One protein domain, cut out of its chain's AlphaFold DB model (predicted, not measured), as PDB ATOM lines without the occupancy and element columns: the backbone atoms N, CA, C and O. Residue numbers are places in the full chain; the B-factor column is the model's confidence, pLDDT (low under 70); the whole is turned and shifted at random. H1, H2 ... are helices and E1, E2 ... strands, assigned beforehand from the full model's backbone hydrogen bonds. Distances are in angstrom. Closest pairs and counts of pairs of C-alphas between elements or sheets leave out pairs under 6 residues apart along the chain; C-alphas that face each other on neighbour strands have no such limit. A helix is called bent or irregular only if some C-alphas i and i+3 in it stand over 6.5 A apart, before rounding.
ATOM      1  N   ASN A 288     219.744 233.521 341.940       65.44
ATOM      2  CA  ASN A 288     218.743 234.563 341.659       65.44
ATOM      3  C   ASN A 288     218.587 234.932 340.165       65.44
ATOM      4  O   ASN A 288     218.096 236.010 339.843       65.44
ATOM      5  N   SER A 289     218.982 234.039 339.252       63.81
ATOM      6  CA  SER A 289     218.796 234.170 337.801       63.81
ATOM      7  C   SER A 289     217.898 233.059 337.241       63.81
ATOM      8  O   SER A 289     217.741 232.003 337.863       63.81
ATOM      9  N   VAL A 290     217.286 233.307 336.079       55.66
ATOM     10  CA  VAL A 290     216.385 232.355 335.407       55.66
ATOM     11  C   VAL A 290     217.169 231.117 334.947       55.66
ATOM     12  O   VAL A 290     218.300 231.225 334.477       55.66
ATOM     13  N   LYS A 291     216.555 229.939 335.113       57.69
ATOM     14  CA  LYS A 291     217.092 228.595 334.844       57.69
ATOM     15  C   LYS A 291     218.017 228.499 333.611       57.69
ATOM     16  O   LYS A 291     217.556 228.514 332.474       57.69
ATOM     17  N   HIS A 292     219.308 228.261 333.853       55.91
ATOM     18  CA  HIS A 292     220.278 227.859 332.828       55.91
ATOM     19  C   HIS A 292     220.342 226.324 332.732       55.91
ATOM     20  O   HIS A 292     220.758 225.659 333.681       55.91
ATOM     21  N   VAL A 293     219.963 225.756 331.583       63.72
ATOM     22  CA  VAL A 293     220.093 224.316 331.284       63.72
ATOM     23  C   VAL A 293     221.292 224.091 330.367       63.72
ATOM     24  O   VAL A 293     221.541 224.874 329.457       63.72
ATOM     25  N   SER A 294     222.046 223.022 330.610       75.50
ATOM     26  CA  SER A 294     223.171 222.593 329.777       75.50
ATOM     27  C   SER A 294     223.286 221.071 329.787       75.50
ATOM     28  O   SER A 294     222.829 220.430 330.732       75.50
ATOM     29  N   ASP A 295     223.980 220.492 328.808       80.12
ATOM     30  CA  ASP A 295     224.225 219.043 328.769       80.12
ATOM     31  C   ASP A 295     224.960 218.537 330.023       80.12
ATOM     32  O   ASP A 295     224.737 217.414 330.467       80.12
ATOM     33  N   PHE A 296     225.801 219.374 330.643       85.44
ATOM     34  CA  PHE A 296     226.502 219.067 331.895       85.44
ATOM     35  C   PHE A 296     225.586 219.087 333.128       85.44
ATOM     36  O   PHE A 296     225.752 218.258 334.023       85.44
ATOM     37  N   PHE A 297     224.659 220.046 333.190       88.00
ATOM     38  CA  PHE A 297     223.926 220.420 334.399       88.00
ATOM     39  C   PHE A 297     222.515 220.916 334.084       88.00
ATOM     40  O   PHE A 297     222.335 221.831 333.269       88.00
ATOM     41  N   SER A 298     221.529 220.372 334.796       88.50
ATOM     42  CA  SER A 298     220.136 220.816 334.753       88.50
ATOM     43  C   SER A 298     219.516 220.863 336.153       88.50
ATOM     44  O   SER A 298     219.935 220.158 337.072       88.50
ATOM     45  N   VAL A 299     218.507 221.722 336.316       88.12
ATOM     46  CA  VAL A 299     217.710 221.826 337.544       88.12
ATOM     47  C   VAL A 299     216.236 221.865 337.175       88.12
ATOM     48  O   VAL A 299     215.821 222.695 336.362       88.12
ATOM     49  N   ASN A 300     215.437 220.985 337.763       89.38
ATOM     50  CA  ASN A 300     214.011 220.848 337.505       89.38
ATOM     51  C   ASN A 300     213.221 221.005 338.803       89.38
ATOM     52  O   ASN A 300     213.662 220.561 339.861       89.38
ATOM     53  N   GLY A 301     212.059 221.639 338.705       87.00
ATOM     54  CA  GLY A 301     211.055 221.648 339.757       87.00
ATOM     55  C   GLY A 301     209.862 220.820 339.291       87.00
ATOM     56  O   GLY A 301     209.494 220.904 338.121       87.00
ATOM     57  N   ASP A 302     209.274 220.046 340.195       85.12
ATOM     58  CA  ASP A 302     207.997 219.346 340.021       85.12
ATOM     59  C   ASP A 302     207.057 219.694 341.192       85.12
ATOM     60  O   ASP A 302     207.513 219.880 342.326       85.12
ATOM     61  N   PHE A 303     205.758 219.807 340.915       82.69
ATOM     62  CA  PHE A 303     204.714 220.018 341.914       82.69
ATOM     63  C   PHE A 303     203.464 219.228 341.537       82.69
ATOM     64  O   PHE A 303     202.781 219.537 340.563       82.69
ATOM     65  N   SER A 304     203.187 218.183 342.313       76.38
ATOM     66  CA  SER A 304     202.191 217.160 341.989       76.38
ATOM     67  C   SER A 304     201.383 216.753 343.223       76.38
ATOM     68  O   SER A 304     201.800 216.982 344.358       76.38
ATOM     69  N   HIS A 305     200.228 216.110 343.032       70.12
ATOM     70  CA  HIS A 305     199.345 215.670 344.124       70.12
ATOM     71  C   HIS A 305     199.844 214.431 344.896       70.12
ATOM     72  O   HIS A 305     199.051 213.753 345.527       70.12
ATOM     73  N   GLY A 306     201.130 214.076 344.840       55.34
ATOM     74  CA  GLY A 306     201.632 212.882 345.525       55.34
ATOM     75  C   GLY A 306     202.931 212.381 344.915       55.34
ATOM     76  O   GLY A 306     203.996 212.639 345.480       55.34
ATOM     77  N   PHE A 455     229.489 227.857 346.859       82.75
ATOM     78  CA  PHE A 455     228.227 227.167 346.642       82.75
ATOM     79  C   PHE A 455     227.505 227.799 345.447       82.75
ATOM     80  O   PHE A 455     227.726 228.973 345.144       82.75
ATOM     81  N   ILE A 456     226.661 227.020 344.774       87.88
ATOM     82  CA  ILE A 456     225.596 227.549 343.920       87.88
ATOM     83  C   ILE A 456     224.314 227.582 344.748       87.88
ATOM     84  O   ILE A 456     223.992 226.610 345.431       87.88
ATOM     85  N   ASN A 457     223.596 228.694 344.700       89.00
ATOM     86  CA  ASN A 457     222.321 228.847 345.386       89.00
ATOM     87  C   ASN A 457     221.211 228.447 344.419       89.00
ATOM     88  O   ASN A 457     221.190 228.913 343.282       89.00
ATOM     89  N   ILE A 458     220.301 227.588 344.851       90.81
ATOM     90  CA  ILE A 458     219.186 227.096 344.045       90.81
ATOM     91  C   ILE A 458     217.913 227.284 344.861       90.81
ATOM     92  O   ILE A 458     217.860 226.897 346.032       90.81
ATOM     93  N   SER A 459     216.899 227.887 344.248       90.50
ATOM     94  CA  SER A 459     215.583 228.064 344.853       90.50
ATOM     95  C   SER A 459     214.503 227.550 343.909       90.50
ATOM     96  O   SER A 459     214.563 227.804 342.705       90.50
ATOM     97  N   SER A 460     213.531 226.827 344.458       92.94
ATOM     98  CA  SER A 460     212.311 226.403 343.771       92.94
ATOM     99  C   SER A 460     211.117 226.977 344.520       92.94
ATOM    100  O   SER A 460     211.054 226.842 345.743       92.94
ATOM    101  N   ILE A 461     210.188 227.609 343.806       90.44
ATOM    102  CA  ILE A 461     208.971 228.225 344.350       90.44
ATOM    103  C   ILE A 461     207.761 227.626 343.633       90.44
ATOM    104  O   ILE A 461     207.687 227.689 342.409       90.44
ATOM    105  N   SER A 462     206.812 227.085 344.394       90.62
ATOM    106  CA  SER A 462     205.507 226.602 343.912       90.62
ATOM    107  C   SER A 462     204.385 227.209 344.753       90.62
ATOM    108  O   SER A 462     204.655 227.783 345.807       90.62
ATOM    109  N   PHE A 463     203.128 227.091 344.323       88.38
ATOM    110  CA  PHE A 463     201.994 227.714 345.014       88.38
ATOM    111  C   PHE A 463     200.703 226.900 344.892       88.38
ATOM    112  O   PHE A 463     200.498 226.205 343.900       88.38
ATOM    113  N   ALA A 464     199.835 226.990 345.900       86.25
ATOM    114  CA  ALA A 464     198.455 226.511 345.853       86.25
ATOM    115  C   ALA A 464     197.500 227.710 345.921       86.25
ATOM    116  O   ALA A 464     197.531 228.465 346.896       86.25
ATOM    117  N   ASP A 465     196.654 227.864 344.906       83.06
ATOM    118  CA  ASP A 465     195.823 229.048 344.685       83.06
ATOM    119  C   ASP A 465     194.335 228.752 344.851       83.06
ATOM    120  O   ASP A 465     193.830 227.741 344.366       83.06
ATOM    121  N   HIS A 466     193.609 229.692 345.452       75.94
ATOM    122  CA  HIS A 466     192.151 229.737 345.459       75.94
ATOM    123  C   HIS A 466     191.670 231.167 345.165       75.94
ATOM    124  O   HIS A 466     191.742 232.069 346.008       75.94
ATOM    125  N   GLY A 467     191.168 231.381 343.946       73.12
ATOM    126  CA  GLY A 467     190.780 232.706 343.458       73.12
ATOM    127  C   GLY A 467     191.994 233.626 343.310       73.12
ATOM    128  O   GLY A 467     192.887 233.348 342.518       73.12
ATOM    129  N   THR A 468     192.024 234.725 344.066       74.56
ATOM    130  CA  THR A 468     193.148 235.683 344.103       74.56
ATOM    131  C   THR A 468     194.172 235.392 345.201       74.56
ATOM    132  O   THR A 468     195.136 236.141 345.340       74.56
ATOM    133  N   ASN A 469     193.938 234.370 346.026       81.12
ATOM    134  CA  ASN A 469     194.727 234.104 347.225       81.12
ATOM    135  C   ASN A 469     195.584 232.864 347.014       81.12
ATOM    136  O   ASN A 469     195.077 231.839 346.565       81.12
ATOM    137  N   SER A 470     196.858 232.957 347.381       84.75
ATOM    138  CA  SER A 470     197.833 231.886 347.215       84.75
ATOM    139  C   SER A 470     198.465 231.486 348.546       84.75
ATOM    140  O   SER A 470     198.518 232.268 349.505       84.75
ATOM    141  N   GLN A 471     198.957 230.252 348.594       87.94
ATOM    142  CA  GLN A 471     199.915 229.784 349.583       87.94
ATOM    143  C   GLN A 471     201.183 229.330 348.850       87.94
ATOM    144  O   GLN A 471     201.153 228.361 348.097       87.94
ATOM    145  N   GLU A 472     202.286 230.048 349.057       90.62
ATOM    146  CA  GLU A 472     203.596 229.771 348.466       90.62
ATOM    147  C   GLU A 472     204.358 228.705 349.270       90.62
ATOM    148  O   GLU A 472     204.333 228.685 350.506       90.62
ATOM    149  N   PHE A 473     205.098 227.857 348.555       91.75
ATOM    150  CA  PHE A 473     205.975 226.825 349.088       91.75
ATOM    151  C   PHE A 473     207.365 226.919 348.441       91.75
ATOM    152  O   PHE A 473     207.522 226.677 347.242       91.75
ATOM    153  N   THR A 474     208.399 227.195 349.237       91.75
ATOM    154  CA  THR A 474     209.773 227.411 348.756       91.75
ATOM    155  C   THR A 474     210.724 226.303 349.216       91.75
ATOM    156  O   THR A 474     210.751 225.978 350.401       91.75
ATOM    157  N   ILE A 475     211.587 225.796 348.332       93.56
ATOM    158  CA  ILE A 475     212.759 224.971 348.682       93.56
ATOM    159  C   ILE A 475     214.018 225.779 348.362       93.56
ATOM    160  O   ILE A 475     214.220 226.156 347.212       93.56
ATOM    161  N   ASN A 476     214.876 226.022 349.356       92.94
ATOM    162  CA  ASN A 476     216.149 226.735 349.186       92.94
ATOM    163  C   ASN A 476     217.345 225.839 349.519       92.94
ATOM    164  O   ASN A 476     217.345 225.144 350.540       92.94
ATOM    165  N   VAL A 477     218.369 225.879 348.664       93.62
ATOM    166  CA  VAL A 477     219.532 224.986 348.708       93.62
ATOM    167  C   VAL A 477     220.811 225.749 348.376       93.62
ATOM    168  O   VAL A 477     220.868 226.454 347.374       93.62
ATOM    169  N   GLU A 478     221.867 225.549 349.160       92.00
ATOM    170  CA  GLU A 478     223.241 225.878 348.762       92.00
ATOM    171  C   GLU A 478     223.959 224.566 348.414       92.00
ATOM    172  O   GLU A 478     224.142 223.694 349.267       92.00
ATOM    173  N   PHE A 479     224.347 224.396 347.154       92.75
ATOM    174  CA  PHE A 479     224.961 223.170 346.646       92.75
ATOM    175  C   PHE A 479     226.452 223.369 346.353       92.75
ATOM    176  O   PHE A 479     226.858 224.354 345.734       92.75
ATOM    177  N   HIS A 480     227.285 222.410 346.748       92.88
ATOM    178  CA  HIS A 480     228.697 222.354 346.386       92.88
ATOM    179  C   HIS A 480     229.131 220.910 346.142       92.88
ATOM    180  O   HIS A 480     228.936 220.048 346.993       92.88
ATOM    181  N   ALA A 481     229.799 220.659 345.019       93.50
ATOM    182  CA  ALA A 481     230.448 219.383 344.757       93.50
ATOM    183  C   ALA A 481     231.871 219.589 344.236       93.50
ATOM    184  O   ALA A 481     232.196 220.619 343.642       93.50
ATOM    185  N   LYS A 482     232.720 218.589 344.471       93.44
ATOM    186  CA  LYS A 482     234.114 218.545 344.027       93.44
ATOM    187  C   LYS A 482     234.498 217.096 343.747       93.44
ATOM    188  O   LYS A 482     234.119 216.214 344.514       93.44
ATOM    189  N   ILE A 483     235.293 216.872 342.705       93.25
ATOM    190  CA  ILE A 483     236.032 215.620 342.516       93.25
ATOM    191  C   ILE A 483     237.507 215.855 342.860       93.25
ATOM    192  O   ILE A 483     238.122 216.793 342.358       93.25
ATOM    193  N   ASP A 484     238.091 215.026 343.712       91.75
ATOM    194  CA  ASP A 484     239.536 214.965 343.933       91.75
ATOM    195  C   ASP A 484     240.048 213.522 343.887       91.75
ATOM    196  O   ASP A 484     239.325 212.617 343.476       91.75
ATOM    197  N   HIS A 485     241.325 213.327 344.207       87.94
ATOM    198  CA  HIS A 485     241.884 212.001 344.427       87.94
ATOM    199  C   HIS A 485     241.878 211.712 345.923       87.94
ATOM    200  O   HIS A 485     242.222 212.571 346.735       87.94
ATOM    201  N   ASP A 486     241.471 210.499 346.262       82.50
ATOM    202  CA  ASP A 486     241.549 209.963 347.606       82.50
ATOM    203  C   ASP A 486     243.013 209.665 347.956       82.50
ATOM    204  O   ASP A 486     243.692 208.957 347.215       82.50
ATOM    205  N   GLU A 487     243.511 210.210 349.065       77.88
ATOM    206  CA  GLU A 487     244.934 210.104 349.435       77.88
ATOM    207  C   GLU A 487     245.340 208.660 349.783       77.88
ATOM    208  O   GLU A 487     246.467 208.258 349.499       77.88
ATOM    209  N   ASP A 488     244.407 207.865 350.321       76.00
ATOM    210  CA  ASP A 488     244.641 206.474 350.729       76.00
ATOM    211  C   ASP A 488     244.679 205.501 349.536       76.00
ATOM    212  O   ASP A 488     245.460 204.549 349.517       76.00
ATOM    213  N   SER A 489     243.796 205.706 348.550       76.12
ATOM    214  CA  SER A 489     243.539 204.745 347.463       76.12
ATOM    215  C   SER A 489     243.931 205.232 346.064       76.12
ATOM    216  O   SER A 489     243.922 204.445 345.118       76.12
ATOM    217  N   GLY A 490     244.226 206.524 345.890       79.19
ATOM    218  CA  GLY A 490     244.459 207.171 344.591       79.19
ATOM    219  C   GLY A 490     243.213 207.298 343.701       79.19
ATOM    220  O   GLY A 490     243.250 207.994 342.679       79.19
ATOM    221  N   ALA A 491     242.101 206.656 344.073       85.00
ATOM    222  CA  ALA A 491     240.853 206.655 343.321       85.00
ATOM    223  C   ALA A 491     240.223 208.054 343.264       85.00
ATOM    224  O   ALA A 491     240.435 208.895 344.139       85.00
ATOM    225  N   ARG A 492     239.410 208.317 342.234       90.94
ATOM    226  CA  ARG A 492     238.659 209.575 342.143       90.94
ATOM    227  C   ARG A 492     237.554 209.577 343.202       90.94
ATOM    228  O   ARG A 492     236.670 208.727 343.160       90.94
ATOM    229  N   ARG A 493     237.576 210.546 344.113       92.25
ATOM    230  CA  ARG A 493     236.557 210.766 345.144       92.25
ATOM    231  C   ARG A 493     235.674 211.946 344.759       92.25
ATOM    232  O   ARG A 493     236.174 213.025 344.461       92.25
ATOM    233  N   LEU A 494     234.363 211.750 344.794       93.19
ATOM    234  CA  LEU A 494     233.344 212.786 344.657       93.19
ATOM    235  C   LEU A 494     232.808 213.144 346.047       93.19
ATOM    236  O   LEU A 494     232.226 212.298 346.721       93.19
ATOM    237  N   SER A 495     232.981 214.399 346.458       92.56
ATOM    238  CA  SER A 495     232.419 214.945 347.698       92.56
ATOM    239  C   SER A 495     231.262 215.886 347.366       92.56
ATOM    240  O   SER A 495     231.476 216.938 346.759       92.56
ATOM    241  N   ILE A 496     230.049 215.546 347.800       93.94
ATOM    242  CA  ILE A 496     228.827 216.337 347.594       93.94
ATOM    243  C   ILE A 496     228.404 216.963 348.925       93.94
ATOM    244  O   ILE A 496     228.414 216.301 349.958       93.94
ATOM    245  N   HIS A 497     228.050 218.246 348.902       91.62
ATOM    246  CA  HIS A 497     227.551 219.023 350.034       91.62
ATOM    247  C   HIS A 497     226.279 219.768 349.605       91.62
ATOM    248  O   HIS A 497     226.284 220.501 348.615       91.62
ATOM    249  N   ILE A 498     225.202 219.596 350.361       92.88
ATOM    250  CA  ILE A 498     223.875 220.158 350.104       92.88
ATOM    251  C   ILE A 498     223.401 220.780 351.412       92.88
ATOM    252  O   ILE A 498     223.068 220.067 352.353       92.88
ATOM    253  N   ASN A 499     223.374 222.103 351.502       89.31
ATOM    254  CA  ASN A 499     222.795 222.798 352.644       89.31
ATOM    255  C   ASN A 499     221.357 223.193 352.299       89.31
ATOM    256  O   ASN A 499     221.149 224.134 351.534       89.31
ATOM    257  N   VAL A 500     220.358 222.478 352.825       89.81
ATOM    258  CA  VAL A 500     218.948 222.859 352.632       89.81
ATOM    259  C   VAL A 500     218.612 223.955 353.641       89.81
ATOM    260  O   VAL A 500     218.322 223.688 354.809       89.81
ATOM    261  N   THR A 501     218.699 225.206 353.185       86.94
ATOM    262  CA  THR A 501     218.565 226.418 354.010       86.94
ATOM    263  C   THR A 501     217.117 226.779 354.333       86.94
ATOM    264  O   THR A 501     216.871 227.602 355.214       86.94
ATOM    265  N   GLY A 502     216.146 226.157 353.661       85.94
ATOM    266  CA  GLY A 502     214.762 226.173 354.119       85.94
ATOM    267  C   GLY A 502     213.759 225.621 353.113       85.94
ATOM    268  O   GLY A 502     213.643 226.149 352.006       85.94
ATOM    269  N   CYS A 503     212.998 224.631 353.570       87.88
ATOM    270  CA  CYS A 503     211.650 224.295 353.127       87.88
ATOM    271  C   CYS A 503     210.689 225.247 353.853       87.88
ATOM    272  O   CYS A 503     210.514 225.136 355.067       87.88
ATOM    273  N   LYS A 504     210.157 226.251 353.154       87.12
ATOM    274  CA  LYS A 504     209.375 227.355 353.736       87.12
ATOM    275  C   LYS A 504     207.963 227.369 353.176       87.12
ATOM    276  O   LYS A 504     207.762 227.086 351.999       87.12
ATOM    277  N   LEU A 505     207.016 227.751 354.021       87.88
ATOM    278  CA  LEU A 505     205.630 227.987 353.663       87.88
ATOM    279  C   LEU A 505     205.313 229.458 353.931       87.88
ATOM    280  O   LEU A 505     205.754 230.024 354.937       87.88
ATOM    281  N   SER A 506     204.533 230.084 353.053       84.81
ATOM    282  CA  SER A 506     203.890 231.357 353.376       84.81
ATOM    283  C   SER A 506     202.793 231.163 354.433       84.81
ATOM    284  O   SER A 506     202.570 230.065 354.951       84.81
ATOM    285  N   LYS A 507     202.052 232.238 354.726       81.19
ATOM    286  CA  LYS A 507     200.792 232.158 355.477       81.19
ATOM    287  C   LYS A 507     199.865 231.090 354.887       81.19
ATOM    288  O   LYS A 507     199.835 230.930 353.665       81.19
ATOM    289  N   LEU A 508     199.125 230.401 355.757       79.62
ATOM    290  CA  LEU A 508     198.133 229.396 355.362       79.62
ATOM    291  C   LEU A 508     197.070 230.027 354.461       79.62
ATOM    292  O   LEU A 508     196.710 231.190 354.648       79.62
ATOM    293  N   LEU A 509     196.520 229.250 353.527       77.62
ATOM    294  CA  LEU A 509     195.523 229.747 352.576       77.62
ATOM    295  C   LEU A 509     194.292 230.380 353.267       77.62
ATOM    296  O   LEU A 509     193.790 231.405 352.811       77.62
ATOM    297  N   SER A 510     193.864 229.849 354.419       72.62
ATOM    298  CA  SER A 510     192.824 230.439 355.287       72.62
ATOM    299  C   SER A 510     193.162 231.811 355.863       72.62
ATOM    300  O   SER A 510     192.270 232.638 356.016       72.62
ATOM    301  N   GLN A 511     194.431 232.106 356.139       74.19
ATOM    302  CA  GLN A 511     194.859 233.423 356.625       74.19
ATOM    303  C   GLN A 511     194.842 234.487 355.516       74.19
ATOM    304  O   GLN A 511     194.884 235.679 355.817       74.19
ATOM    305  N   ASN A 512     194.792 234.053 354.253       70.69
ATOM    306  CA  ASN A 512     194.759 234.914 353.074       70.69
ATOM    307  C   ASN A 512     193.359 234.978 352.423       70.69
ATOM    308  O   ASN A 512     193.122 235.869 351.615       70.69
ATOM    309  N   CYS A 513     192.436 234.060 352.738       71.00
ATOM    310  CA  CYS A 513     191.139 233.946 352.066       71.00
ATOM    311  C   CYS A 513     189.965 233.879 353.052       71.00
ATOM    312  O   CYS A 513     189.767 232.859 353.708       71.00
ATOM    313  N   ASP A 514     189.123 234.917 353.084       67.62
ATOM    314  CA  ASP A 514     187.983 235.031 354.014       67.62
ATOM    315  C   ASP A 514     186.982 233.863 353.946       67.62
ATOM    316  O   ASP A 514     186.404 233.477 354.958       67.62
ATOM    317  N   GLN A 515     186.800 233.257 352.768       65.31
ATOM    318  CA  GLN A 515     185.935 232.081 352.590       65.31
ATOM    319  C   GLN A 515     186.481 230.829 353.292       65.31
ATOM    320  O   GLN A 515     185.722 229.920 353.619       65.31
ATOM    321  N   LEU A 516     187.795 230.768 353.517       66.69
ATOM    322  CA  LEU A 516     188.482 229.647 354.159       66.69
ATOM    323  C   LEU A 516     188.948 230.012 355.587       66.69
ATOM    324  O   LEU A 516     189.249 229.116 356.373       66.69
ATOM    325  N   SER A 517     188.978 231.306 355.938       61.91
ATOM    326  CA  SER A 517     189.442 231.836 357.231       61.91
ATOM    327  C   SER A 517     188.598 231.359 358.409       61.91
ATOM    328  O   SER A 517     189.136 231.003 359.453       61.91
ATOM    329  N   GLN A 518     187.280 231.263 358.214       55.88
ATOM    330  CA  GLN A 518     186.333 230.784 359.227       55.88
ATOM    331  C   GLN A 518     186.464 229.283 359.513       55.88
ATOM    332  O   GLN A 518     185.878 228.787 360.472       55.88
ATOM    333  N   LEU A 519     187.212 228.562 358.675       56.56
ATOM    334  CA  LEU A 519     187.268 227.106 358.668       56.56
ATOM    335  C   LEU A 519     188.709 226.557 358.823       56.56
ATOM    336  O   LEU A 519     188.888 225.349 358.919       56.56
ATOM    337  N   GLY A 520     189.718 227.439 358.915       57.00
ATOM    338  CA  GLY A 520     191.056 227.146 359.464       57.00
ATOM    339  C   GLY A 520     192.050 226.408 358.559       57.00
ATOM    340  O   GLY A 520     193.058 225.901 359.035       57.00
ATOM    341  N   TYR A 521     191.794 226.343 357.256       73.06
ATOM    342  CA  TYR A 521     192.487 225.417 356.355       73.06
ATOM    343  C   TYR A 521     193.788 225.903 355.701       73.06
ATOM    344  O   TYR A 521     193.992 227.092 355.442       73.06
ATOM    345  N   GLY A 522     194.648 224.961 355.322       79.19
ATOM    346  CA  GLY A 522     195.817 225.218 354.486       79.19
ATOM    347  C   GLY A 522     196.738 224.009 354.397       79.19
ATOM    348  O   GLY A 522     196.488 222.976 355.014       79.19
ATOM    349  N   TYR A 523     197.820 224.148 353.635       85.00
ATOM    350  CA  TYR A 523     198.856 223.122 353.558       85.00
ATOM    351  C   TYR A 523     199.933 223.348 354.625       85.00
ATOM    352  O   TYR A 523     200.419 224.468 354.787       85.00
ATOM    353  N   SER A 524     200.347 222.288 355.312       84.75
ATOM    354  CA  SER A 524     201.450 222.282 356.278       84.75
ATOM    355  C   SER A 524     202.563 221.335 355.836       84.75
ATOM    356  O   SER A 524     202.358 220.491 354.963       84.75
ATOM    357  N   LEU A 525     203.753 221.457 356.428       86.19
ATOM    358  CA  LEU A 525     204.859 220.543 356.151       86.19
ATOM    359  C   LEU A 525     204.714 219.223 356.919       86.19
ATOM    360  O   LEU A 525     204.761 219.211 358.148       86.19
ATOM    361  N   GLU A 526     204.623 218.107 356.190       84.38
ATOM    362  CA  GLU A 526     204.531 216.759 356.770       84.38
ATOM    363  C   GLU A 526     205.857 215.989 356.676       84.38
ATOM    364  O   GLU A 526     206.242 215.258 357.592       84.38
ATOM    365  N   THR A 527     206.579 216.108 355.558       84.56
ATOM    366  CA  THR A 527     207.826 215.357 355.341       84.56
ATOM    367  C   THR A 527     208.806 216.140 354.477       84.56
ATOM    368  O   THR A 527     208.402 216.777 353.509       84.56
ATOM    369  N   VAL A 528     210.108 216.040 354.756       88.50
ATOM    370  CA  VAL A 528     211.170 216.467 353.826       88.50
ATOM    371  C   VAL A 528     212.081 215.287 353.512       88.50
ATOM    372  O   VAL A 528     212.724 214.735 354.400       88.50
ATOM    373  N   LYS A 529     212.145 214.904 352.238       90.06
ATOM    374  CA  LYS A 529     213.016 213.852 351.704       90.06
ATOM    375  C   LYS A 529     214.187 214.504 350.966       90.06
ATOM    376  O   LYS A 529     213.974 215.398 350.153       90.06
ATOM    377  N   ILE A 530     215.410 214.047 351.211       91.06
ATOM    378  CA  ILE A 530     216.632 214.464 350.511       91.06
ATOM    379  C   ILE A 530     217.320 213.187 350.034       91.06
ATOM    380  O   ILE A 530     217.606 212.311 350.841       91.06
ATOM    381  N   GLY A 531     217.581 213.059 348.738       91.31
ATOM    382  CA  GLY A 531     218.242 211.899 348.143       91.31
ATOM    383  C   GLY A 531     219.375 212.313 347.219       91.31
ATOM    384  O   GLY A 531     219.233 213.263 346.451       91.31
ATOM    385  N   ILE A 532     220.487 211.587 347.266       92.19
ATOM    386  CA  ILE A 532     221.611 211.719 346.336       92.19
ATOM    387  C   ILE A 532     221.805 210.350 345.697       92.19
ATOM    388  O   ILE A 532     222.044 209.375 346.404       92.19
ATOM    389  N   SER A 533     221.696 210.253 344.373       90.75
ATOM    390  CA  SER A 533     221.766 208.971 343.657       90.75
ATOM    391  C   SER A 533     222.585 209.080 342.366       90.75
ATOM    392  O   SER A 533     222.569 210.136 341.730       90.75
ATOM    393  N   PRO A 534     223.315 208.029 341.950       88.75
ATOM    394  CA  PRO A 534     223.996 208.024 340.658       88.75
ATOM    395  C   PRO A 534     222.976 208.011 339.508       88.75
ATOM    396  O   PRO A 534     221.905 207.406 339.618       88.75
ATOM    397  N   THR A 535     223.314 208.631 338.377       85.19
ATOM    398  CA  THR A 535     222.536 208.472 337.138       85.19
ATOM    399  C   THR A 535     222.811 207.082 336.569       85.19
ATOM    400  O   THR A 535     223.948 206.773 336.205       85.19
ATOM    401  N   LYS A 536     221.788 206.223 336.519       69.12
ATOM    402  CA  LYS A 536     221.923 204.852 336.012       69.12
ATOM    403  C   LYS A 536     222.053 204.854 334.487       69.12
ATOM    404  O   LYS A 536     221.355 205.603 333.815       69.12
ATOM    405  N   VAL A 537     222.911 203.978 333.966       56.91
ATOM    406  CA  VAL A 537     222.903 203.570 332.554       56.91
ATOM    407  C   VAL A 537     222.089 202.284 332.456       56.91
ATOM    408  O   VAL A 537     222.300 201.363 333.254       56.91
ATOM    409  N   ASP A 538     221.156 202.227 331.509       51.56
ATOM    410  CA  ASP A 538     220.225 201.109 331.384       51.56
ATOM    411  C   ASP A 538     220.933 199.750 331.261       51.56
ATOM    412  O   ASP A 538     221.939 199.581 330.573       51.56
ATOM    413  N   GLY A 539     220.395 198.757 331.975       51.44
ATOM    414  CA  GLY A 539     220.860 197.366 331.950       51.44
ATOM    415  C   GLY A 539     222.036 197.011 332.874       51.44
ATOM    416  O   GLY A 539     222.271 195.821 333.099       51.44
ATOM    417  N   ASN A 540     222.758 197.972 333.461       53.09
ATOM    418  CA  ASN A 540     223.979 197.666 334.220       53.09
ATOM    419  C   ASN A 540     223.705 197.445 335.729       53.09
ATOM    420  O   ASN A 540     223.394 198.381 336.461       53.09
ATOM    421  N   ARG A 541     223.855 196.203 336.222       57.25
ATOM    422  CA  ARG A 541     223.731 195.842 337.660       57.25
ATOM    423  C   ARG A 541     225.033 196.006 338.470       57.25
ATOM    424  O   ARG A 541     225.108 195.527 339.598       57.25
ATOM    425  N   LYS A 542     226.074 196.609 337.892       65.88
ATOM    426  CA  LYS A 542     227.374 196.805 338.551       65.88
ATOM    427  C   LYS A 542     227.317 197.941 339.579       65.88
ATOM    428  O   LYS A 542     226.533 198.875 339.434       65.88
ATOM    429  N   GLU A 543     228.176 197.863 340.590       71.38
ATOM    430  CA  GLU A 543     228.403 198.950 341.547       71.38
ATOM    431  C   GLU A 543     228.975 200.176 340.811       71.38
ATOM    432  O   GLU A 543     229.924 200.061 340.032       71.38
ATOM    433  N   LEU A 544     228.343 201.340 341.005       80.62
ATOM    434  CA  LEU A 544     228.717 202.595 340.336       80.62
ATOM    435  C   LEU A 544     229.646 203.453 341.206       80.62
ATOM    436  O   LEU A 544     230.429 204.247 340.690       80.62
ATOM    437  N   PHE A 545     229.578 203.281 342.522       84.06
ATOM    438  CA  PHE A 545     230.386 204.004 343.491       84.06
ATOM    439  C   PHE A 545     230.510 203.187 344.779       84.06
ATOM    440  O   PHE A 545     229.620 202.401 345.094       84.06
ATOM    441  N   VAL A 546     231.569 203.431 345.551       83.75
ATOM    442  CA  VAL A 546     231.690 202.941 346.933       83.75
ATOM    443  C   VAL A 546     231.471 204.117 347.883       83.75
ATOM    444  O   VAL A 546     232.145 205.143 347.772       83.75
ATOM    445  N   GLU A 547     230.528 203.999 348.816       84.19
ATOM    446  CA  GLU A 547     230.253 205.045 349.808       84.19
ATOM    447  C   GLU A 547     231.344 205.059 350.895       84.19
ATOM    448  O   GLU A 547     231.478 204.101 351.654       84.19
ATOM    449  N   LYS A 548     232.135 206.142 350.978       84.69
ATOM    450  CA  LYS A 548     233.173 206.329 352.013       84.69
ATOM    451  C   LYS A 548     232.586 206.958 353.279       84.69
ATOM    452  O   LYS A 548     232.908 206.539 354.388       84.69
ATOM    453  N   ALA A 549     231.713 207.955 353.125       84.69
ATOM    454  CA  ALA A 549     231.063 208.637 354.242       84.69
ATOM    455  C   ALA A 549     229.739 209.294 353.829       84.69
ATOM    456  O   ALA A 549     229.560 209.683 352.677       84.69
ATOM    457  N   PHE A 550     228.849 209.494 354.802       86.38
ATOM    458  CA  PHE A 550     227.678 210.356 354.668       86.38
ATOM    459  C   PHE A 550     227.303 211.018 356.002       86.38
ATOM    460  O   PHE A 550     227.647 210.515 357.080       86.38
ATOM    461  N   TYR A 551     226.611 212.153 355.916       82.44
ATOM    462  CA  TYR A 551     226.123 212.951 357.040       82.44
ATOM    463  C   TYR A 551     224.820 213.684 356.657       82.44
ATOM    464  O   TYR A 551     224.720 214.141 355.520       82.44
ATOM    465  N   PRO A 552     223.851 213.870 357.577       83.56
ATOM    466  CA  PRO A 552     223.816 213.344 358.943       83.56
ATOM    467  C   PRO A 552     223.638 211.822 358.983       83.56
ATOM    468  O   PRO A 552     223.224 211.201 358.010       83.56
ATOM    469  N   LYS A 553     223.969 211.210 360.119       78.12
ATOM    470  CA  LYS A 553     223.605 209.819 360.417       78.12
ATOM    471  C   LYS A 553     222.441 209.823 361.396       78.12
ATOM    472  O   LYS A 553     222.352 210.727 362.230       78.12
ATOM    473  N   GLU A 554     221.571 208.824 361.306       73.94
ATOM    474  CA  GLU A 554     220.583 208.574 362.351       73.94
ATOM    475  C   GLU A 554     221.313 208.387 363.693       73.94
ATOM    476  O   GLU A 554     222.349 207.722 363.767       73.94
ATOM    477  N   MET A 596     210.779 217.119 364.138       76.19
ATOM    478  CA  MET A 596     211.002 216.235 362.981       76.19
ATOM    479  C   MET A 596     211.905 215.042 363.341       76.19
ATOM    480  O   MET A 596     212.960 215.203 363.956       76.19
ATOM    481  N   GLN A 597     211.535 213.826 362.932       82.88
ATOM    482  CA  GLN A 597     212.364 212.623 363.052       82.88
ATOM    483  C   GLN A 597     213.166 212.384 361.776       82.88
ATOM    484  O   GLN A 597     212.578 212.207 360.717       82.88
ATOM    485  N   LEU A 598     214.495 212.310 361.884       83.81
ATOM    486  CA  LEU A 598     215.344 211.832 360.793       83.81
ATOM    487  C   LEU A 598     215.367 210.297 360.757       83.81
ATOM    488  O   LEU A 598     215.718 209.675 361.758       83.81
ATOM    489  N   ARG A 599     215.112 209.726 359.578       83.19
ATOM    490  CA  ARG A 599     215.486 208.364 359.176       83.19
ATOM    491  C   ARG A 599     216.515 208.417 358.052       83.19
ATOM    492  O   ARG A 599     216.433 209.292 357.186       83.19
ATOM    493  N   THR A 600     217.438 207.458 358.014       80.56
ATOM    494  CA  THR A 600     218.402 207.328 356.903       80.56
ATOM    495  C   THR A 600     218.317 205.969 356.221       80.56
ATOM    496  O   THR A 600     218.304 204.944 356.895       80.56
ATOM    497  N   PHE A 601     218.305 205.946 354.887       76.88
ATOM    498  CA  PHE A 601     218.362 204.711 354.098       76.88
ATOM    499  C   PHE A 601     219.169 204.902 352.814       76.88
ATOM    500  O   PHE A 601     219.323 206.010 352.307       76.88
ATOM    501  N   GLY A 602     219.700 203.814 352.263       66.06
ATOM    502  CA  GLY A 602     220.508 203.875 351.053       66.06
ATOM    503  C   GLY A 602     221.225 202.570 350.750       66.06
ATOM    504  O   GLY A 602     221.036 201.562 351.430       66.06
ATOM    505  N   GLY A 603     222.043 202.594 349.703       62.53
ATOM    506  CA  GLY A 603     222.907 201.477 349.335       62.53
ATOM    507  C   GLY A 603     223.676 201.724 348.039       62.53
ATOM    508  O   GLY A 603     223.325 202.606 347.252       62.53
ATOM    509  N   HIS A 604     224.682 200.883 347.803       58.53
ATOM    510  CA  HIS A 604     225.708 200.932 346.742       58.53
ATOM    511  C   HIS A 604     225.214 201.132 345.289       58.53
ATOM    512  O   HIS A 604     225.994 201.419 344.384       58.53
ATOM    513  N   THR A 605     223.915 200.964 345.027       59.47
ATOM    514  CA  THR A 605     223.297 201.079 343.691       59.47
ATOM    515  C   THR A 605     222.223 202.164 343.585       59.47
ATOM    516  O   THR A 605     221.822 202.520 342.475       59.47
ATOM    517  N   ASN A 606     221.745 202.689 344.717       68.06
ATOM    518  CA  ASN A 606     220.654 203.664 344.782       68.06
ATOM    519  C   ASN A 606     221.076 204.994 345.426       68.06
ATOM    520  O   ASN A 606     220.386 205.983 345.210       68.06
ATOM    521  N   GLY A 607     222.199 205.044 346.149       81.94
ATOM    522  CA  GLY A 607     222.678 206.254 346.822       81.94
ATOM    523  C   GLY A 607     222.040 206.509 348.191       81.94
ATOM    524  O   GLY A 607     221.240 205.706 348.683       81.94
ATOM    525  N   THR A 608     222.432 207.615 348.818       85.50
ATOM    526  CA  THR A 608     222.093 207.987 350.199       85.50
ATOM    527  C   THR A 608     220.812 208.819 350.255       85.50
ATOM    528  O   THR A 608     220.640 209.746 349.462       85.50
ATOM    529  N   HIS A 609     219.923 208.519 351.203       88.00
ATOM    530  CA  HIS A 609     218.671 209.239 351.415       88.00
ATOM    531  C   HIS A 609     218.433 209.546 352.898       88.00
ATOM    532  O   HIS A 609     218.682 208.724 353.782       88.00
ATOM    533  N   TRP A 610     217.882 210.731 353.140       88.06
ATOM    534  CA  TRP A 610     217.458 211.252 354.431       88.06
ATOM    535  C   TRP A 610     215.985 211.617 354.343       88.06
ATOM    536  O   TRP A 610     215.562 212.284 353.396       88.06
ATOM    537  N   VAL A 611     215.197 211.188 355.320       86.81
ATOM    538  CA  VAL A 611     213.770 211.505 355.396       86.81
ATOM    539  C   VAL A 611     213.465 212.058 356.776       86.81
ATOM    540  O   VAL A 611     213.755 211.424 357.785       86.81
ATOM    541  N   TYR A 612     212.912 213.264 356.795       85.44
ATOM    542  CA  TYR A 612     212.472 213.976 357.982       85.44
ATOM    543  C   TYR A 612     210.950 213.907 358.064       85.44
ATOM    544  O   TYR A 612     210.284 214.477 357.205       85.44
ATOM    545  N   GLU A 613     210.415 213.237 359.081       82.69
ATOM    546  CA  GLU A 613     208.975 213.038 359.313       82.69
ATOM    547  C   GLU A 613     208.487 213.892 360.491       82.69
ATOM    548  O   GLU A 613     209.135 213.915 361.540       82.69
ATOM    549  N   LYS A 614     207.346 214.574 360.345       79.50
ATOM    550  CA  LYS A 614     206.712 215.367 361.411       79.50
ATOM    551  C   LYS A 614     206.337 214.473 362.606       79.50
ATOM    552  O   LYS A 614     205.623 213.489 362.442       79.50
ATOM    553  N   LYS A 615     206.809 214.807 363.813       72.56
ATOM    554  CA  LYS A 615     206.508 214.068 365.062       72.56
ATOM    555  C   LYS A 615     205.300 214.595 365.833       72.56
ATOM    556  O   LYS A 615     204.737 213.864 366.642       72.56
ATOM    557  N   SER A 616     204.976 215.875 365.668       64.75
ATOM    558  CA  SER A 616     203.911 216.555 366.414       64.75
ATOM    559  C   SER A 616     202.810 217.026 365.474       64.75
ATOM    560  O   SER A 616     203.063 217.246 364.291       64.75
ATOM    561  N   ASN A 617     201.597 217.211 365.994       62.25
ATOM    562  CA  ASN A 617     200.489 217.688 365.166       62.25
ATOM    563  C   ASN A 617     200.647 219.168 364.777       62.25
ATOM    564  O   ASN A 617     200.190 219.521 363.699       62.25
ATOM    565  N   ASN A 618     201.369 219.971 365.572       65.56
ATOM    566  CA  ASN A 618     201.544 221.419 365.401       65.56
ATOM    567  C   ASN A 618     201.955 221.833 363.977       65.56
ATOM    568  O   ASN A 618     202.901 221.281 363.411       65.56
ATOM    569  N   ILE A 619     201.311 222.860 363.425       65.56
ATOM    570  CA  ILE A 619     201.623 223.427 362.101       65.56
ATOM    571  C   ILE A 619     203.097 223.872 361.983       65.56
ATOM    572  O   ILE A 619     203.540 224.826 362.622       65.56
ATOM    573  N   LEU A 620     203.857 223.222 361.092       68.69
ATOM    574  CA  LEU A 620     205.265 223.540 360.832       68.69
ATOM    575  C   LEU A 620     205.402 224.472 359.616       68.69
ATOM    576  O   LEU A 620     205.374 224.029 358.468       68.69
ATOM    577  N   HIS A 621     205.574 225.774 359.866       67.50
ATOM    578  CA  HIS A 621     205.672 226.809 358.818       67.50
ATOM    579  C   HIS A 621     207.005 226.832 358.052       67.50
ATOM    580  O   HIS A 621     207.074 227.331 356.927       67.50
ATOM    581  N   SER A 622     208.093 226.344 358.648       78.94
ATOM    582  CA  SER A 622     209.384 226.263 357.964       78.94
ATOM    583  C   SER A 622     210.309 225.255 358.621       78.94
ATOM    584  O   SER A 622     210.474 225.280 359.839       78.94
ATOM    585  N   PHE A 623     211.002 224.463 357.811       83.56
ATOM    586  CA  PHE A 623     212.037 223.545 358.265       83.56
ATOM    587  C   PHE A 623     213.332 223.773 357.486       83.56
ATOM    588  O   PHE A 623     213.323 223.889 356.262       83.56
ATOM    589  N   ALA A 624     214.461 223.826 358.191       86.69
ATOM    590  CA  ALA A 624     215.790 223.938 357.597       86.69
ATOM    591  C   ALA A 624     216.612 222.693 357.982       86.69
ATOM    592  O   ALA A 624     217.253 222.697 359.034       86.69
ATOM    593  N   PRO A 625     216.594 221.623 357.159       80.50
ATOM    594  CA  PRO A 625     217.364 220.403 357.412       80.50
ATOM    595  C   PRO A 625     218.870 220.654 357.588       80.50
ATOM    596  O   PRO A 625     219.552 219.890 358.271       80.50
ATOM    597  N   GLY A 626     219.396 221.719 356.971       84.56
ATOM    598  CA  GLY A 626     220.805 222.083 357.041       84.56
ATOM    599  C   GLY A 626     221.694 221.210 356.152       84.56
ATOM    600  O   GLY A 626     221.275 220.731 355.092       84.56
ATOM    601  N   LEU A 627     222.949 221.033 356.573       85.62
ATOM    602  CA  LEU A 627     223.987 220.379 355.781       85.62
ATOM    603  C   LEU A 627     223.808 218.858 355.701       85.62
ATOM    604  O   LEU A 627     223.871 218.154 356.704       85.62
ATOM    605  N   HIS A 628     223.713 218.383 354.468       90.50
ATOM    606  CA  HIS A 628     223.761 216.992 354.050       90.50
ATOM    607  C   HIS A 628     224.998 216.791 353.177       90.50
ATOM    608  O   HIS A 628     225.335 217.658 352.366       90.50
ATOM    609  N   SER A 629     225.695 215.671 353.322       88.31
ATOM    610  CA  SER A 629     226.862 215.370 352.497       88.31
ATOM    611  C   SER A 629     227.082 213.876 352.313       88.31
ATOM    612  O   SER A 629     226.753 213.072 353.184       88.31
ATOM    613  N   CYS A 630     227.689 213.519 351.185       89.38
ATOM    614  CA  CYS A 630     228.233 212.189 350.945       89.38
ATOM    615  C   CYS A 630     229.609 212.273 350.270       89.38
ATOM    616  O   CYS A 630     229.934 213.247 349.581       89.38
ATOM    617  N   GLU A 631     230.417 211.242 350.491       90.25
ATOM    618  CA  GLU A 631     231.693 211.013 349.825       90.25
ATOM    619  C   GLU A 631     231.668 209.647 349.152       90.25
ATOM    620  O   GLU A 631     231.467 208.622 349.809       90.25
ATOM    621  N   TRP A 632     231.882 209.638 347.843       90.94
ATOM    622  CA  TRP A 632     231.799 208.458 346.993       90.94
ATOM    623  C   TRP A 632     233.122 208.250 346.253       90.94
ATOM    624  O   TRP A 632     233.614 209.169 345.600       90.94
ATOM    625  N   LEU A 633     233.688 207.045 346.313       88.19
ATOM    626  CA  LEU A 633     234.762 206.631 345.407       88.19
ATOM    627  C   LEU A 633     234.126 206.211 344.077       88.19
ATOM    628  O   LEU A 633     233.236 205.360 344.055       88.19
ATOM    629  N   LEU A 634     234.545 206.844 342.983       88.25
ATOM    630  CA  LEU A 634     233.939 206.696 341.662       88.25
ATOM    631  C   LEU A 634     234.452 205.442 340.947       88.25
ATOM    632  O   LEU A 634     235.661 205.272 340.784       88.25
ATOM    633  N   MET A 635     233.530 204.618 340.445       83.88
ATOM    634  CA  MET A 635     233.844 203.503 339.545       83.88
ATOM    635  C   MET A 635     233.734 203.959 338.081       83.88
ATOM    636  O   MET A 635     232.991 204.888 337.765       83.88
ATOM    637  N   GLU A 636     234.421 203.271 337.163       74.19
ATOM    638  CA  GLU A 636     234.516 203.647 335.735       74.19
ATOM    639  C   GLU A 636     233.163 203.854 335.026       74.19
ATOM    640  O   GLU A 636     233.074 204.628 334.079       74.19
ATOM    641  N   ASN A 637     232.105 203.176 335.485       78.00
ATOM    642  CA  ASN A 637     230.777 203.196 334.862       78.00
ATOM    643  C   ASN A 637     229.870 204.343 335.359       78.00
ATOM    644  O   ASN A 637     228.704 204.410 334.968       78.00
ATOM    645  N   MET A 638     230.343 205.208 336.265       84.75
ATOM    646  CA  MET A 638     229.539 206.312 336.795       84.75
ATOM    647  C   MET A 638     229.709 207.576 335.949       84.75
ATOM    648  O   MET A 638     230.708 208.285 336.046       84.75
ATOM    649  N   HIS A 639     228.687 207.888 335.152       86.00
ATOM    650  CA  HIS A 639     228.688 209.064 334.279       86.00
ATOM    651  C   HIS A 639     228.228 210.348 334.978       86.00
ATOM    652  O   HIS A 639     228.642 211.431 334.580       86.00
ATOM    653  N   GLY A 640     227.416 210.245 336.031       91.25
ATOM    654  CA  GLY A 640     226.774 211.397 336.656       91.25
ATOM    655  C   GLY A 640     226.028 211.059 337.945       91.25
ATOM    656  O   GLY A 640     226.016 209.914 338.410       91.25
ATOM    657  N   PHE A 641     225.401 212.070 338.538       92.81
ATOM    658  CA  PHE A 641     224.570 211.942 339.734       92.81
ATOM    659  C   PHE A 641     223.435 212.963 339.732       92.81
ATOM    660  O   PHE A 641     223.487 213.989 339.055       92.81
ATOM    661  N   ARG A 642     222.417 212.689 340.542       93.38
ATOM    662  CA  ARG A 642     221.310 213.599 340.817       93.38
ATOM    663  C   ARG A 642     221.094 213.772 342.313       93.38
ATOM    664  O   ARG A 642     221.290 212.841 343.097       93.38
ATOM    665  N   VAL A 643     220.636 214.957 342.680       94.06
ATOM    666  CA  VAL A 643     220.103 215.298 343.996       94.06
ATOM    667  C   VAL A 643     218.612 215.546 343.838       94.06
ATOM    668  O   VAL A 643     218.219 216.317 342.968       94.06
ATOM    669  N   LYS A 644     217.787 214.926 344.678       93.25
ATOM    670  CA  LYS A 644     216.337 215.129 344.712       93.25
ATOM    671  C   LYS A 644     215.923 215.546 346.118       93.25
ATOM    672  O   LYS A 644     216.182 214.821 347.073       93.25
ATOM    673  N   ILE A 645     215.300 216.711 346.244       93.25
ATOM    674  CA  ILE A 645     214.779 217.250 347.502       93.25
ATOM    675  C   ILE A 645     213.274 217.407 347.330       93.25
ATOM    676  O   ILE A 645     212.836 218.155 346.465       93.25
ATOM    677  N   THR A 646     212.487 216.711 348.140       91.25
ATOM    678  CA  THR A 646     211.023 216.736 348.075       91.25
ATOM    679  C   THR A 646     210.466 217.135 349.430       91.25
ATOM    680  O   THR A 646     210.703 216.439 350.415       91.25
ATOM    681  N   GLN A 647     209.690 218.215 349.484       89.62
ATOM    682  CA  GLN A 647     208.818 218.502 350.618       89.62
ATOM    683  C   GLN A 647     207.408 217.986 350.305       89.62
ATOM    684  O   GLN A 647     206.842 218.306 349.258       89.62
ATOM    685  N   VAL A 648     206.866 217.166 351.201       87.31
ATOM    686  CA  VAL A 648     205.482 216.687 351.165       87.31
ATOM    687  C   VAL A 648     204.670 217.544 352.119       87.31
ATOM    688  O   VAL A 648     205.061 217.762 353.271       87.31
ATOM    689  N   LEU A 649     203.554 218.040 351.609       86.00
ATOM    690  CA  LEU A 649     202.672 218.980 352.266       86.00
ATOM    691  C   LEU A 649     201.296 218.327 352.430       86.00
ATOM    692  O   LEU A 649     200.749 217.792 351.465       86.00
ATOM    693  N   CYS A 650     200.732 218.369 353.634       82.94
ATOM    694  CA  CYS A 650     199.411 217.814 353.929       82.94
ATOM    695  C   CYS A 650     198.404 218.945 354.144       82.94
ATOM    696  O   CYS A 650     198.772 220.000 354.655       82.94
ATOM    697  N   PHE A 651     197.149 218.743 353.745       81.56
ATOM    698  CA  PHE A 651     196.087 219.703 354.021       81.56
ATOM    699  C   PHE A 651     195.549 219.484 355.440       81.56
ATOM    700  O   PHE A 651     195.064 218.398 355.765       81.56
ATOM    701  N   GLU A 652     195.655 220.501 356.291       77.25
ATOM    702  CA  GLU A 652     195.220 220.445 357.688       77.25
ATOM    703  C   GLU A 652     193.817 221.039 357.857       77.25
ATOM    704  O   GLU A 652     193.473 222.051 357.244       77.25
ATOM    705  N   PHE A 653     193.012 220.380 358.698       75.50
ATOM    706  CA  PHE A 653     191.629 220.735 359.019       75.50
ATOM    707  C   PHE A 653     191.495 221.046 360.515       75.50
ATOM    708  O   PHE A 653     191.889 220.222 361.344       75.50
ATOM    709  N   ILE A 672     200.345 217.017 348.724       83.88
ATOM    710  CA  ILE A 672     201.050 217.540 347.547       83.88
ATOM    711  C   ILE A 672     202.563 217.477 347.763       83.88
ATOM    712  O   ILE A 672     203.059 217.643 348.877       83.88
ATOM    713  N   SER A 673     203.309 217.217 346.696       86.38
ATOM    714  CA  SER A 673     204.762 217.055 346.702       86.38
ATOM    715  C   SER A 673     205.402 218.156 345.876       86.38
ATOM    716  O   SER A 673     205.253 218.170 344.659       86.38
ATOM    717  N   HIS A 674     206.170 219.039 346.515       90.56
ATOM    718  CA  HIS A 674     207.071 219.960 345.821       90.56
ATOM    719  C   HIS A 674     208.467 219.349 345.796       90.56
ATOM    720  O   HIS A 674     209.047 219.059 346.840       90.56
ATOM    721  N   THR A 675     208.993 219.136 344.595       91.38
ATOM    722  CA  THR A 675     210.272 218.482 344.336       91.38
ATOM    723  C   THR A 675     211.207 219.426 343.597       91.38
ATOM    724  O   THR A 675     210.843 219.989 342.573       91.38
ATOM    725  N   LEU A 676     212.444 219.522 344.071       93.31
ATOM    726  CA  LEU A 676     213.582 220.116 343.384       93.31
ATOM    727  C   LEU A 676     214.572 218.999 343.025       93.31
ATOM    728  O   LEU A 676     215.085 218.314 343.910       93.31
ATOM    729  N   GLU A 677     214.851 218.815 341.736       93.81
ATOM    730  CA  GLU A 677     215.843 217.866 341.226       93.81
ATOM    731  C   GLU A 677     217.007 218.617 340.561       93.81
ATOM    732  O   GLU A 677     216.805 219.496 339.727       93.81
ATOM    733  N   ILE A 678     218.237 218.275 340.940       93.56
ATOM    734  CA  ILE A 678     219.488 218.847 340.432       93.56
ATOM    735  C   ILE A 678     220.276 217.695 339.810       93.56
ATOM    736  O   ILE A 678     220.572 216.726 340.508       93.56
ATOM    737  N   ILE A 679     220.629 217.779 338.529       93.06
ATOM    738  CA  ILE A 679     221.250 216.674 337.786       93.06
ATOM    739  C   ILE A 679     222.583 217.127 337.191       93.06
ATOM    740  O   ILE A 679     222.662 218.174 336.550       93.06
ATOM    741  N   PHE A 680     223.618 216.308 337.376       93.00
ATOM    742  CA  PHE A 680     224.912 216.418 336.709       93.00
ATOM    743  C   PHE A 680     225.127 215.181 335.836       93.00
ATOM    744  O   PHE A 680     225.296 214.082 336.363       93.00
ATOM    745  N   ASN A 681     225.125 215.350 334.512       89.50
ATOM    746  CA  ASN A 681     225.145 214.226 333.559       89.50
ATOM    747  C   ASN A 681     226.557 213.748 333.178       89.50
ATOM    748  O   ASN A 681     226.687 212.734 332.495       89.50
ATOM    749  N   ASN A 682     227.608 214.492 333.550       88.12
ATOM    750  CA  ASN A 682     228.997 214.176 333.200       88.12
ATOM    751  C   ASN A 682     229.959 214.500 334.367       88.12
ATOM    752  O   ASN A 682     229.860 215.566 334.977       88.12
ATOM    753  N   LEU A 683     230.910 213.602 334.657       91.25
ATOM    754  CA  LEU A 683     231.976 213.763 335.662       91.25
ATOM    755  C   LEU A 683     233.359 214.119 335.075       91.25
ATOM    756  O   LEU A 683     234.326 214.298 335.822       91.25
ATOM    757  N   GLU A 684     233.495 214.200 333.756       89.38
ATOM    758  CA  GLU A 684     234.697 214.674 333.060       89.38
ATOM    759  C   GLU A 684     234.845 216.196 333.220       89.38
ATOM    760  O   GLU A 684     233.865 216.932 333.103       89.38
ATOM    761  N   ASP A 685     236.052 216.681 333.523       89.88
ATOM    762  CA  ASP A 685     236.374 218.084 333.875       89.88
ATOM    763  C   ASP A 685     235.431 218.727 334.907       89.88
ATOM    764  O   ASP A 685     235.253 219.948 334.938       89.88
ATOM    765  N   PHE A 686     234.808 217.905 335.760       92.12
ATOM    766  CA  PHE A 686     233.698 218.311 336.622       92.12
ATOM    767  C   PHE A 686     233.990 219.585 337.416       92.12
ATOM    768  O   PHE A 686     233.167 220.491 337.443       92.12
ATOM    769  N   ASN A 687     235.174 219.687 338.029       91.38
ATOM    770  CA  ASN A 687     235.548 220.850 338.836       91.38
ATOM    771  C   ASN A 687     235.602 222.146 338.020       91.38
ATOM    772  O   ASN A 687     235.259 223.204 338.541       91.38
ATOM    773  N   GLU A 688     236.044 222.079 336.763       88.62
ATOM    774  CA  GLU A 688     236.121 223.251 335.896       88.62
ATOM    775  C   GLU A 688     234.725 223.644 335.407       88.62
ATOM    776  O   GLU A 688     234.320 224.798 335.554       88.62
ATOM    777  N   LYS A 689     233.948 222.671 334.913       89.38
ATOM    778  CA  LYS A 689     232.558 222.872 334.474       89.38
ATOM    779  C   LYS A 689     231.683 223.393 335.630       89.38
ATOM    780  O   LYS A 689     230.952 224.366 335.455       89.38
ATOM    781  N   PHE A 690     231.847 222.856 336.840       88.31
ATOM    782  CA  PHE A 690     231.184 223.331 338.060       88.31
ATOM    783  C   PHE A 690     231.657 224.727 338.498       88.31
ATOM    784  O   PHE A 690     230.843 225.550 338.911       88.31
ATOM    785  N   ALA A 691     232.950 225.046 338.367       84.25
ATOM    786  CA  ALA A 691     233.440 226.398 338.631       84.25
ATOM    787  C   ALA A 691     232.863 227.421 337.638       84.25
ATOM    788  O   ALA A 691     232.527 228.532 338.047       84.25
ATOM    789  N   ARG A 692     232.681 227.063 336.357       81.00
ATOM    790  CA  ARG A 692     232.045 227.938 335.353       81.00
ATOM    791  C   ARG A 692     230.607 228.312 335.741       81.00
ATOM    792  O   ARG A 692     230.277 229.490 335.655       81.00
ATOM    793  N   LEU A 693     229.814 227.384 336.300       77.44
ATOM    794  CA  LEU A 693     228.474 227.677 336.858       77.44
ATOM    795  C   LEU A 693     228.486 228.760 337.960       77.44
ATOM    796  O   LEU A 693     227.469 229.396 338.214       77.44
ATOM    797  N   GLN A 694     229.628 228.995 338.613       63.59
ATOM    798  CA  GLN A 694     229.801 230.056 339.615       63.59
ATOM    799  C   GLN A 694     230.305 231.375 339.002       63.59
ATOM    800  O   GLN A 694     230.117 232.437 339.595       63.59
ATOM    801  N   TYR A 695     230.979 231.326 337.847       55.59
ATOM    802  CA  TYR A 695     231.594 232.500 337.213       55.59
ATOM    803  C   TYR A 695     230.617 233.347 336.392       55.59
ATOM    804  O   TYR A 695     230.835 234.556 336.305       55.59
ATOM    805  N   PHE A 696     229.510 232.776 335.898       52.50
ATOM    806  CA  PHE A 696     228.441 233.512 335.193       52.50
ATOM    807  C   PHE A 696     227.800 234.662 336.005       52.50
ATOM    808  O   PHE A 696     227.035 235.446 335.455       52.50
ATOM    809  N   HIS A 697     228.132 234.810 337.293       51.19
ATOM    810  CA  HIS A 697     227.583 235.837 338.187       51.19
ATOM    811  C   HIS A 697     228.624 236.825 338.743       51.19
ATOM    812  O   HIS A 697     228.343 237.522 339.716       51.19
ATOM    813  N   ARG A 698     229.835 236.904 338.163       42.12
ATOM    814  CA  ARG A 698     230.832 237.939 338.527       42.12
ATOM    815  C   ARG A 698     230.980 239.093 337.534       42.12
ATOM    816  O   ARG A 698     231.769 239.990 337.807       42.12
ATOM    817  N   GLY A 699     230.214 239.092 336.446       36.91
ATOM    818  CA  GLY A 699     230.212 240.172 335.461       36.91
ATOM    819  C   GLY A 699     229.166 239.947 334.376       36.91
ATOM    820  O   GLY A 699     229.506 239.504 333.287       36.91
TER     821      GLY A 699
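Overview. This is residues 288 to 306, 455 to 554, 596 to 653 and 672 to 699 of the 736 residues of an uncharacterized protein of Rhizophagus irregularis (UniProt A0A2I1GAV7). Two twisted sheets lie face to face as an elongated sandwich, with the strands running largely along its length: E1, E11, E10, E5, E8 and E7 in one sheet, E2, E3, E4, E9 and E6 in the other. The tiny helices H1 and H2 sit at one end, between E4 and E5, where the printed part passes from one sheet to the other; H3 packs beside E2 and E3 toward the other end. The printed part has 205 residues, with named elements in the order E1 E2 E3 E4 H1 H2 E5 E6 E7 E8 E9 E10 E11 H3; the class is mostly strand and both sheets are antiparallel. It is compact, with a radius of gyration of the C-alphas of 18.9 A, and spans 64 by 42 by 31 A.

Along the chain. E1, residues 297 to 304, begins at C-alpha 297 (223.926, 220.420, 334.399). E2 is residues 456 to 466, 33.6 A long; E3, residues 469 to 485, 52.2 A; E4, residues 492 to 505, 39.5 A. H1 is residues 509 to 512 and H2 residues 514 to 517. E5, residues 522 to 534, is 35.8 A long and bends by 51 degrees at residue 526. E6 is residues 545 to 551, E7 596 to 603, E8 607 to 614 and E9 626 to 634. E10, residues 641 to 652, is 35.4 A long; E11 is residues 672 to 680, 26.2 A. H3, residues 686 to 695, ends at C-alpha 695 (231.594, 232.500, 337.213).

Arrangement. In the first sheet, order E1 E11 E10 E5 E8 E7, N 300 of E1 and O 677 of E11 are 2.8 A apart, and N 529 of E5 and O 646 of E10 are 2.8 A apart, both within hydrogen-bond range. In the second, order E2 E3 E4 E9 E6, the strands E2, E3 and E4 form a meander, each the antiparallel neighbour of the one before; N 475 and O 460 are 2.8 A apart across the hairpin E2 and E3. Between the sheets, the closest C-alphas of E3 and E11 are those of Ile 475 and Leu 676, 7.2 A apart; E6 and E7 are near each other. H3 is on the second sheet, at a height over the sheet of 5.9 A and over none of its strands; its closest C-alphas with E3 are Asn 687 and Lys 482, 5.9 A. H1 and H2 touch only at the corner, Ser 510 and Ser 517 having the closest C-alphas, 4.1 A. H3 has 5 of 6 O i to N i+4 pairs within hydrogen-bond range; H1 and H2 are too short for such a pair.

Size, cuts and confidence. The two C-alphas farthest apart, those of Gly 490 and Gln 518, are 64.4 A apart. Three cuts leave gaps of 30.2 A between C-alphas 306 and 455, 12.3 A between 554 and 596, and 15.2 A between 653 and 672. Of the links printed whole, E8 to E9 is long. Mean pLDDT of the printed part is 80.9; 38 residues are under 70, among them 514 to 520, 536 to 542 and 694 to 699.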